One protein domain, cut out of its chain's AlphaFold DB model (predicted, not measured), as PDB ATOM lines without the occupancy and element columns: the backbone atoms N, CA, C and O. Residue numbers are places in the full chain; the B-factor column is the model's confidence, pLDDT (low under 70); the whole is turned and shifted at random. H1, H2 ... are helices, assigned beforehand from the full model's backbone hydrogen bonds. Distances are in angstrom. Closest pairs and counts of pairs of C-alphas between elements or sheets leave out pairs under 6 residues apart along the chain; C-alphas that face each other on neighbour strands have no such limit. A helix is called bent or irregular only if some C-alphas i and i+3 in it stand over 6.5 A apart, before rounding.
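AT A GLANCE: This is residues 2 to 78 of the 301 residues of an uncharacterized protein of Coprobacillus sp. AF34-1BH (UniProt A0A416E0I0). The long helix H3 forms a T with H1, which stands out from near its middle, while H2 folds back beside its first part as a loose helical hairpin. The free end of H1, residues 3 to 15, and of H3, residues 65 to 77, stick out. The 77 printed residues, all helix in class, hold H1, H2 and H3 in that order; the whole is flat, 58 by 35 by 17 A, and only just loose, close to extended, with a radius of gyration of the C-alphas of 16.8 A.

IN THESE COORDINATES: H3, residues 48 to 77, is 41.6 A long and ends at C-alpha 77 (3.694, 31.666, 52.422). It has a kink of 39 degrees near residue 55 and is only just irregular: C-alphas 54 and 57 are 6.7 A apart. H2, residues 24 to 39, is 22.3 A long. H1, residues 3 to 21, is 26.8 A long and begins at C-alpha 3 (-25.881, 5.158, 38.272).

HOW THE PARTS SIT: H2 and H3 form a helical hairpin: residues 28 to 32 touch residues 48 to 52, closest at the C-alphas of Lys 28 and Ile 48, 6.3 A, at a shallow tilt of 30 degrees, opposite ways. H1 touches H3 with residues 19 to 20 alone, about perpendicular at 81 degrees; the closest C-alphas are those of Arg 20 and Lys 60, 6.9 A. H1 and H2 are close but not clearly touching, with the C-alphas of Leu 19 and Leu 27 closest at 7.5 A. In H1 and H2 every O i to N i+4 pair is within hydrogen-bond range; in H3, 23 of 26.

THE WHOLE: The C-alphas farthest apart, of Lys 42 and Phe 78, are 58.0 A apart. The printed part has no cut; the link H1 to H2 is tight, H2 to H3 short. Residues 2 to 16, 38 to 48 and 51 have pLDDT under 70.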
ATOM      1  N   ASP A   2     -26.711   5.808  42.942       62.69
ATOM      2  CA  ASP A   2     -27.527   5.725  41.721       62.69
ATOM      3  C   ASP A   2     -26.666   5.971  40.473       62.69
ATOM      4  O   ASP A   2     -25.963   6.983  40.412       62.69
ATOM      5  N   GLU A   3     -26.697   5.065  39.496       54.94
ATOM      6  CA  GLU A   3     -25.881   5.158  38.272       54.94
ATOM      7  C   GLU A   3     -26.161   6.456  37.492       54.94
ATOM      8  O   GLU A   3     -25.237   7.070  36.960       54.94
ATOM      9  N   ASP A   4     -27.399   6.959  37.542       54.22
ATOM     10  CA  ASP A   4     -27.802   8.246  36.959       54.22
ATOM     11  C   ASP A   4     -27.160   9.462  37.644       54.22
ATOM     12  O   ASP A   4     -26.907  10.483  37.000       54.22
ATOM     13  N   ILE A   5     -26.886   9.380  38.951       52.72
ATOM     14  CA  ILE A   5     -26.190  10.444  39.688       52.72
ATOM     15  C   ILE A   5     -24.713  10.446  39.292       52.72
ATOM     16  O   ILE A   5     -24.153  11.507  39.020       52.72
ATOM     17  N   VAL A   6     -24.101   9.264  39.182       44.28
ATOM     18  CA  VAL A   6     -22.703   9.112  38.749       44.28
ATOM     19  C   VAL A   6     -22.519   9.618  37.319       44.28
ATOM     20  O   VAL A   6     -21.602  10.395  37.063       44.28
ATOM     21  N   LEU A   7     -23.421   9.260  36.400       42.91
ATOM     22  CA  LEU A   7     -23.363   9.696  35.006       42.91
ATOM     23  C   LEU A   7     -23.539  11.218  34.872       42.91
ATOM     24  O   LEU A   7     -22.813  11.857  34.109       42.91
ATOM     25  N   LYS A   8     -24.446  11.828  35.650       52.78
ATOM     26  CA  LYS A   8     -24.616  13.293  35.693       52.78
ATOM     27  C   LYS A   8     -23.378  14.003  36.237       52.78
ATOM     28  O   LYS A   8     -22.958  14.991  35.642       52.78
ATOM     29  N   CYS A   9     -22.770  13.499  37.311       47.69
ATOM     30  CA  CYS A   9     -21.533  14.061  37.859       47.69
ATOM     31  C   CYS A   9     -20.379  13.985  36.847       47.69
ATOM     32  O   CYS A   9     -19.763  15.005  36.560       47.69
ATOM     33  N   VAL A  10     -20.172  12.825  36.212       52.06
ATOM     34  CA  VAL A  10     -19.146  12.646  35.167       52.06
ATOM     35  C   VAL A  10     -19.385  13.585  33.978       52.06
ATOM     36  O   VAL A  10     -18.441  14.163  33.447       52.06
ATOM     37  N   THR A  11     -20.642  13.796  33.582       64.12
ATOM     38  CA  THR A  11     -20.989  14.706  32.476       64.12
ATOM     39  C   THR A  11     -20.704  16.172  32.827       64.12
ATOM     40  O   THR A  11     -20.224  16.920  31.977       64.12
ATOM     41  N   ILE A  12     -20.956  16.586  34.072       67.00
ATOM     42  CA  ILE A  12     -20.666  17.946  34.555       67.00
ATOM     43  C   ILE A  12     -19.155  18.184  34.654       67.00
ATOM     44  O   ILE A  12     -18.676  19.231  34.225       67.00
ATOM     45  N   ASP A  13     -18.393  17.211  35.154       65.50
ATOM     46  CA  ASP A  13     -16.936  17.321  35.257       65.50
ATOM     47  C   ASP A  13     -16.272  17.383  33.876       65.50
ATOM     48  O   ASP A  13     -15.388  18.211  33.647       65.50
ATOM     49  N   LEU A  14     -16.750  16.578  32.921       68.31
ATOM     50  CA  LEU A  14     -16.306  16.633  31.526       68.31
ATOM     51  C   LEU A  14     -16.670  17.965  30.856       68.31
ATOM     52  O   LEU A  14     -15.848  18.524  30.130       68.31
ATOM     53  N   ALA A  15     -17.864  18.504  31.122       68.06
ATOM     54  CA  ALA A  15     -18.270  19.811  30.612       68.06
ATOM     55  C   ALA A  15     -17.401  20.939  31.189       68.06
ATOM     56  O   ALA A  15     -16.926  21.792  30.442       68.06
ATOM     57  N   HIS A  16     -17.118  20.923  32.494       69.81
ATOM     58  CA  HIS A  16     -16.202  21.881  33.112       69.81
ATOM     59  C   HIS A  16     -14.773  21.752  32.576       69.81
ATOM     60  O   HIS A  16     -14.136  22.771  32.317       69.81
ATOM     61  N   ALA A  17     -14.271  20.532  32.369       71.38
ATOM     62  CA  ALA A  17     -12.953  20.306  31.783       71.38
ATOM     63  C   ALA A  17     -12.865  20.847  30.346       71.38
ATOM     64  O   ALA A  17     -11.897  21.526  30.014       71.38
ATOM     65  N   TYR A  18     -13.892  20.617  29.522       71.81
ATOM     66  CA  TYR A  18     -13.974  21.144  28.156       71.81
ATOM     67  C   TYR A  18     -14.050  22.679  28.117       71.81
ATOM     68  O   TYR A  18     -13.363  23.319  27.322       71.81
ATOM     69  N   LEU A  19     -14.851  23.281  29.003       73.44
ATOM     70  CA  LEU A  19     -14.958  24.738  29.124       73.44
ATOM     71  C   LEU A  19     -13.640  25.374  29.583       73.44
ATOM     72  O   LEU A  19     -13.308  26.471  29.139       73.44
ATOM     73  N   ARG A  20     -12.883  24.688  30.449       72.06
ATOM     74  CA  ARG A  20     -11.558  25.134  30.899       72.06
ATOM     75  C   ARG A  20     -10.505  25.019  29.809       72.06
ATOM     76  O   ARG A  20      -9.636  25.869  29.752       72.06
ATOM     77  N   SER A  21     -10.539  23.991  28.967       73.69
ATOM     78  CA  SER A  21      -9.491  23.737  27.969       73.69
ATOM     79  C   SER A  21      -9.688  24.457  26.631       73.69
ATOM     80  O   SER A  21      -8.870  24.275  25.732       73.69
ATOM     81  N   SER A  22     -10.747  25.262  26.495       76.56
ATOM     82  CA  SER A  22     -11.120  25.924  25.240       76.56
ATOM     83  C   SER A  22     -11.054  27.451  25.342       76.56
ATOM     84  O   SER A  22     -11.594  28.049  26.281       76.56
ATOM     85  N   SER A  23     -10.487  28.104  24.327       74.00
ATOM     86  CA  SER A  23     -10.490  29.565  24.202       74.00
ATOM     87  C   SER A  23     -11.904  30.125  24.060       74.00
ATOM     88  O   SER A  23     -12.829  29.434  23.619       74.00
ATOM     89  N   THR A  24     -12.100  31.387  24.444       77.62
ATOM     90  CA  THR A  24     -13.390  32.077  24.290       77.62
ATOM     91  C   THR A  24     -13.884  32.037  22.848       77.62
ATOM     92  O   THR A  24     -15.037  31.675  22.607       77.62
ATOM     93  N   SER A  25     -12.997  32.288  21.890       73.75
ATOM     94  CA  SER A  25     -13.280  32.240  20.454       73.75
ATOM     95  C   SER A  25     -13.717  30.837  20.004       73.75
ATOM     96  O   SER A  25     -14.722  30.679  19.306       73.75
ATOM     97  N   SER A  26     -13.043  29.784  20.488       76.88
ATOM     98  CA  SER A  26     -13.434  28.390  20.227       76.88
ATOM     99  C   SER A  26     -14.807  28.056  20.814       76.88
ATOM    100  O   SER A  26     -15.639  27.445  20.144       76.88
ATOM    101  N   LEU A  27     -15.078  28.480  22.050       77.81
ATOM    102  CA  LEU A  27     -16.365  28.242  22.701       77.81
ATOM    103  C   LEU A  27     -17.496  28.949  21.955       77.81
ATOM    104  O   LEU A  27     -18.474  28.295  21.598       77.81
ATOM    105  N   LYS A  28     -17.349  30.242  21.648       76.75
ATOM    106  CA  LYS A  28     -18.338  31.007  20.874       76.75
ATOM    107  C   LYS A  28     -18.674  30.316  19.546       76.75
ATOM    108  O   LYS A  28     -19.852  30.137  19.238       76.75
ATOM    109  N   ASN A  29     -17.667  29.820  18.826       76.94
ATOM    110  CA  ASN A  29     -17.861  29.056  17.589       76.94
ATOM    111  C   ASN A  29     -18.617  27.734  17.809       76.94
ATOM    112  O   ASN A  29     -19.550  27.419  17.065       76.94
ATOM    113  N   THR A  30     -18.266  26.961  18.841       75.94
ATOM    114  CA  THR A  30     -18.976  25.716  19.182       75.94
ATOM    115  C   THR A  30     -20.444  25.981  19.525       75.94
ATOM    116  O   THR A  30     -21.328  25.279  19.026       75.94
ATOM    117  N   PHE A  31     -20.729  27.017  20.320       75.12
ATOM    118  CA  PHE A  31     -22.100  27.398  20.668       75.12
ATOM    119  C   PHE A  31     -22.889  27.894  19.448       75.12
ATOM    120  O   PHE A  31     -24.052  27.512  19.303       75.12
ATOM    121  N   GLN A  32     -22.265  28.636  18.518       73.81
ATOM    122  CA  GLN A  32     -22.901  29.023  17.247       73.81
ATOM    123  C   GLN A  32     -23.346  27.816  16.438       73.81
ATOM    124  O   GLN A  32     -24.476  27.771  15.946       73.81
ATOM    125  N   ASN A  33     -22.451  26.841  16.294       74.81
ATOM    126  CA  ASN A  33     -22.707  25.643  15.509       74.81
ATOM    127  C   ASN A  33     -23.837  24.814  16.129       74.81
ATOM    128  O   ASN A  33     -24.728  24.358  15.413       74.81
ATOM    129  N   ALA A  34     -23.849  24.680  17.459       72.88
ATOM    130  CA  ALA A  34     -24.918  23.997  18.179       72.88
ATOM    131  C   ALA A  34     -26.272  24.720  18.038       72.88
ATOM    132  O   ALA A  34     -27.282  24.078  17.750       72.88
ATOM    133  N   TYR A  35     -26.300  26.049  18.182       70.94
ATOM    134  CA  TYR A  35     -27.518  26.848  18.021       70.94
ATOM    135  C   TYR A  35     -28.097  26.729  16.603       70.94
ATOM    136  O   TYR A  35     -29.298  26.503  16.437       70.94
ATOM    137  N   ASN A  36     -27.239  26.806  15.579       72.00
ATOM    138  CA  ASN A  36     -27.638  26.665  14.176       72.00
ATOM    139  C   ASN A  36     -28.232  25.283  13.881       72.00
ATOM    140  O   ASN A  36     -29.249  25.190  13.194       72.00
ATOM    141  N   ALA A  37     -27.628  24.224  14.431       72.69
ATOM    142  CA  ALA A  37     -28.113  22.856  14.274       72.69
ATOM    143  C   ALA A  37     -29.486  22.630  14.932       72.69
ATOM    144  O   ALA A  37     -30.286  21.848  14.423       72.69
ATOM    145  N   LEU A  38     -29.777  23.314  16.044       69.88
ATOM    146  CA  LEU A  38     -31.043  23.178  16.769       69.88
ATOM    147  C   LEU A  38     -32.186  24.010  16.163       69.88
ATOM    148  O   LEU A  38     -33.338  23.583  16.220       69.88
ATOM    149  N   ASN A  39     -31.887  25.174  15.574       68.19
ATOM    150  CA  ASN A  39     -32.905  26.153  15.173       68.19
ATOM    151  C   ASN A  39     -33.189  26.247  13.662       68.19
ATOM    152  O   ASN A  39     -33.916  27.150  13.249       68.19
ATOM    153  N   ASN A  40     -32.686  25.316  12.836       62.09
ATOM    154  CA  ASN A  40     -32.980  25.218  11.394       62.09
ATOM    155  C   ASN A  40     -33.003  26.589  10.677       62.09
ATOM    156  O   ASN A  40     -34.033  27.007  10.147       62.09
ATOM    157  N   GLU A  41     -31.862  27.288  10.704       56.59
ATOM    158  CA  GLU A  41     -31.457  28.466   9.900       56.59
ATOM    159  C   GLU A  41     -32.387  29.703   9.808       56.59
ATOM    160  O   GLU A  41     -31.974  30.719   9.246       56.59
ATOM    161  N   LYS A  42     -33.620  29.692  10.333       53.56
ATOM    162  CA  LYS A  42     -34.610  30.742  10.015       53.56
ATOM    163  C   LYS A  42     -34.518  32.020  10.846       53.56
ATOM    164  O   LYS A  42     -34.986  33.047  10.366       53.56
ATOM    165  N   ASN A  43     -33.872  31.996  12.011       52.91
ATOM    166  CA  ASN A  43     -33.655  33.189  12.832       52.91
ATOM    167  C   ASN A  43     -32.158  33.381  13.090       52.91
ATOM    168  O   ASN A  43     -31.563  32.695  13.916       52.91
ATOM    169  N   LYS A  44     -31.552  34.327  12.364       53.62
ATOM    170  CA  LYS A  44     -30.153  34.762  12.511       53.62
ATOM    171  C   LYS A  44     -29.982  35.789  13.640       53.62
ATOM    172  O   LYS A  44     -29.264  36.770  13.466       53.62
ATOM    173  N   GLU A  45     -30.675  35.636  14.762       57.28
ATOM    174  CA  GLU A  45     -30.346  36.471  15.918       57.28
ATOM    175  C   GLU A  45     -29.124  35.867  16.614       57.28
ATOM    176  O   GLU A  45     -29.139  34.711  17.042       57.28
ATOM    177  N   ASN A  46     -28.036  36.634  16.652       61.06
ATOM    178  CA  ASN A  46     -26.777  36.209  17.245       61.06
ATOM    179  C   ASN A  46     -26.829  36.400  18.768       61.06
ATOM    180  O   ASN A  46     -26.391  37.420  19.283       61.06
ATOM    181  N   HIS A  47     -27.382  35.412  19.475       66.25
ATOM    182  CA  HIS A  47     -27.480  35.397  20.945       66.25
ATOM    183  C   HIS A  47     -26.225  34.826  21.628       66.25
ATOM    184  O   HIS A  47     -26.230  34.540  22.822       66.25
ATOM    185  N   ILE A  48     -25.145  34.575  20.884       69.25
ATOM    186  CA  ILE A  48     -23.953  33.894  21.419       69.25
ATOM    187  C   ILE A  48     -23.255  34.714  22.475       69.25
ATOM    188  O   ILE A  48     -22.780  34.136  23.450       69.25
ATOM    189  N   ASP A  49     -23.174  36.024  22.273       71.75
ATOM    190  CA  ASP A  49     -22.572  36.906  23.260       71.75
ATOM    191  C   ASP A  49     -23.374  36.853  24.563       71.75
ATOM    192  O   ASP A  49     -22.771  36.693  25.620       71.75
ATOM    193  N   ASP A  50     -24.710  36.790  24.491       73.38
ATOM    194  CA  ASP A  50     -25.569  36.615  25.667       73.38
ATOM    195  C   ASP A  50     -25.338  35.256  26.350       73.38
ATOM    196  O   ASP A  50     -25.176  35.184  27.569       73.38
ATOM    197  N   TYR A  51     -25.263  34.156  25.587       68.25
ATOM    198  CA  TYR A  51     -24.959  32.830  26.146       68.25
ATOM    199  C   TYR A  51     -23.563  32.773  26.775       68.25
ATOM    200  O   TYR A  51     -23.381  32.194  27.852       68.25
ATOM    201  N   TYR A  52     -22.575  33.370  26.114       73.44
ATOM    202  CA  TYR A  52     -21.211  33.451  26.609       73.44
ATOM    203  C   TYR A  52     -21.147  34.275  27.898       73.44
ATOM    204  O   TYR A  52     -20.604  33.796  28.896       73.44
ATOM    205  N   ASP A  53     -21.744  35.465  27.910       76.94
ATOM    206  CA  ASP A  53     -21.727  36.375  29.052       76.94
ATOM    207  C   ASP A  53     -22.495  35.815  30.259       76.94
ATOM    208  O   ASP A  53     -22.053  36.001  31.395       76.94
ATOM    209  N   VAL A  54     -23.599  35.091  30.039       76.12
ATOM    210  CA  VAL A  54     -24.420  34.523  31.122       76.12
ATOM    211  C   VAL A  54     -23.828  33.230  31.691       76.12
ATOM    212  O   VAL A  54     -23.858  33.041  32.907       76.12
ATOM    213  N   PHE A  55     -23.299  32.330  30.855       72.06
ATOM    214  CA  PHE A  55     -22.934  30.976  31.301       72.06
ATOM    215  C   PHE A  55     -21.430  30.704  31.326       72.06
ATOM    216  O   PHE A  55     -20.943  30.057  32.250       72.06
ATOM    217  N   ILE A  56     -20.677  31.180  30.336       76.50
ATOM    218  CA  ILE A  56     -19.276  30.772  30.133       76.50
ATOM    219  C   ILE A  56     -18.327  31.713  30.869       76.50
ATOM    220  O   ILE A  56     -17.460  31.271  31.625       76.50
ATOM    221  N   LYS A  57     -18.519  33.020  30.687       81.81
ATOM    222  CA  LYS A  57     -17.691  34.069  31.279       81.81
ATOM    223  C   LYS A  57     -17.642  34.003  32.807       81.81
ATOM    224  O   LYS A  57     -16.537  34.089  33.341       81.81
ATOM    225  N   PRO A  58     -18.749  33.770  33.547       82.94
ATOM    226  CA  PRO A  58     -18.676  33.631  35.001       82.94
ATOM    227  C   PRO A  58     -17.854  32.414  35.439       82.94
ATOM    228  O   PRO A  58     -17.108  32.504  36.411       82.94
ATOM    229  N   LEU A  59     -17.944  31.292  34.712       81.62
ATOM    230  CA  LEU A  59     -17.180  30.076  35.009       81.62
ATOM    231  C   LEU A  59     -15.683  30.270  34.744       81.62
ATOM    232  O   LEU A  59     -14.868  29.918  35.599       81.62
ATOM    233  N   LYS A  60     -15.319  30.870  33.603       84.00
ATOM    234  CA  LYS A  60     -13.924  31.204  33.277       84.00
ATOM    235  C   LYS A  60     -13.334  32.209  34.262       84.00
ATOM    236  O   LYS A  60     -12.234  31.992  34.763       84.00
ATOM    237  N   ASN A  61     -14.084  33.260  34.599       86.94
ATOM    238  CA  ASN A  61     -13.654  34.255  35.581       86.94
ATOM    239  C   ASN A  61     -13.451  33.630  36.957       86.94
ATOM    240  O   ASN A  61     -12.434  33.893  37.590       86.94
ATOM    241  N   LYS A  62     -14.375  32.774  37.407       87.19
ATOM    242  CA  LYS A  62     -14.212  32.054  38.670       87.19
ATOM    243  C   LYS A  62     -12.938  31.209  38.662       87.19
ATOM    244  O   LYS A  62     -12.126  31.354  39.561       87.19
ATOM    245  N   TYR A  63     -12.720  30.410  37.618       87.31
ATOM    246  CA  TYR A  63     -11.520  29.579  37.500       87.31
ATOM    247  C   TYR A  63     -10.220  30.397  37.495       87.31
ATOM    248  O   TYR A  63      -9.275  30.062  38.207       87.31
ATOM    249  N   LYS A  64     -10.184  31.506  36.744       90.69
ATOM    250  CA  LYS A  64      -9.063  32.455  36.749       90.69
ATOM    251  C   LYS A  64      -8.798  32.996  38.156       90.69
ATOM    252  O   LYS A  64      -7.650  33.013  38.589       90.69
ATOM    253  N   MET A  65      -9.843  33.430  38.861       92.88
ATOM    254  CA  MET A  65      -9.714  33.975  40.216       92.88
ATOM    255  C   MET A  65      -9.252  32.914  41.214       92.88
ATOM    256  O   MET A  65      -8.351  33.207  41.992       92.88
ATOM    257  N   ASP A  66      -9.774  31.688  41.130       91.50
ATOM    258  CA  ASP A  66      -9.336  30.560  41.961       91.50
ATOM    259  C   ASP A  66      -7.823  30.305  41.773       91.50
ATOM    260  O   ASP A  66      -7.080  30.180  42.746       91.50
ATOM    261  N   LYS A  67      -7.333  30.315  40.524       91.94
ATOM    262  CA  LYS A  67      -5.902  30.156  40.202       91.94
ATOM    263  C   LYS A  67      -5.044  31.329  40.681       91.94
ATOM    264  O   LYS A  67      -3.936  31.124  41.174       91.94
ATOM    265  N   ILE A  68      -5.529  32.564  40.542       94.06
ATOM    266  CA  ILE A  68      -4.844  33.754  41.069       94.06
ATOM    267  C   ILE A  68      -4.760  33.688  42.601       94.06
ATOM    268  O   ILE A  68      -3.715  34.008  43.172       94.06
ATOM    269  N   GLU A  69      -5.837  33.286  43.274       95.44
ATOM    270  CA  GLU A  69      -5.884  33.141  44.728       95.44
ATOM    271  C   GLU A  69      -4.907  32.065  45.212       95.44
ATOM    272  O   GLU A  69      -4.124  32.334  46.122       95.44
ATOM    273  N   GLU A  70      -4.874  30.905  44.552       94.25
ATOM    274  CA  GLU A  70      -3.912  29.828  44.816       94.25
ATOM    275  C   GLU A  70      -2.461  30.344  44.778       94.25
ATOM    276  O   GLU A  70      -1.716  30.201  45.751       94.25
ATOM    277  N   VAL A  71      -2.074  31.023  43.692       93.56
ATOM    278  CA  VAL A  71      -0.720  31.578  43.535       93.56
ATOM    279  C   VAL A  71      -0.421  32.659  44.578       93.56
ATOM    280  O   VAL A  71       0.679  32.703  45.128       93.56
ATOM    281  N   ASN A  72      -1.393  33.515  44.905       95.19
ATOM    282  CA  ASN A  72      -1.222  34.533  45.943       95.19
ATOM    283  C   ASN A  72      -1.032  33.914  47.338       95.19
ATOM    284  O   ASN A  72      -0.268  34.454  48.140       95.19
ATOM    285  N   LEU A  73      -1.714  32.808  47.647       96.00
ATOM    286  CA  LEU A  73      -1.544  32.087  48.909       96.00
ATOM    287  C   LEU A  73      -0.148  31.464  49.013       96.00
ATOM    288  O   LEU A  73       0.486  31.589  50.062       96.00
ATOM    289  N   ILE A  74       0.346  30.863  47.926       93.69
ATOM    290  CA  ILE A  74       1.707  30.315  47.844       93.69
ATOM    291  C   ILE A  74       2.746  31.425  48.039       93.69
ATOM    292  O   ILE A  74       3.590  31.319  48.926       93.69
ATOM    293  N   GLU A  75       2.645  32.527  47.291       92.06
ATOM    294  CA  GLU A  75       3.572  33.664  47.408       92.06
ATOM    295  C   GLU A  75       3.541  34.283  48.815       92.06
ATOM    296  O   GLU A  75       4.573  34.661  49.362       92.06
ATOM    297  N   LYS A  76       2.368  34.353  49.454       93.69
ATOM    298  CA  LYS A  76       2.243  34.856  50.830       93.69
ATOM    299  C   LYS A  76       2.945  33.951  51.850       93.69
ATOM    300  O   LYS A  76       3.427  34.450  52.867       93.69
ATOM    301  N   GLY A  77       2.966  32.642  51.608       91.94
ATOM    302  CA  GLY A  77       3.694  31.666  52.422       91.94
ATOM    303  C   GLY A  77       5.189  31.580  52.096       91.94
ATOM    304  O   GLY A  77       5.957  31.052  52.902       91.94
ATOM    305  N   PHE A  78       5.613  32.107  50.948       93.25
ATOM    306  CA  PHE A  78       6.979  32.002  50.453       93.25
ATOM    307  C   PHE A  78       7.958  32.826  51.303       93.25
ATOM    308  O   PHE A  78       7.955  34.059  51.313       93.25
TER     309      PHE A  78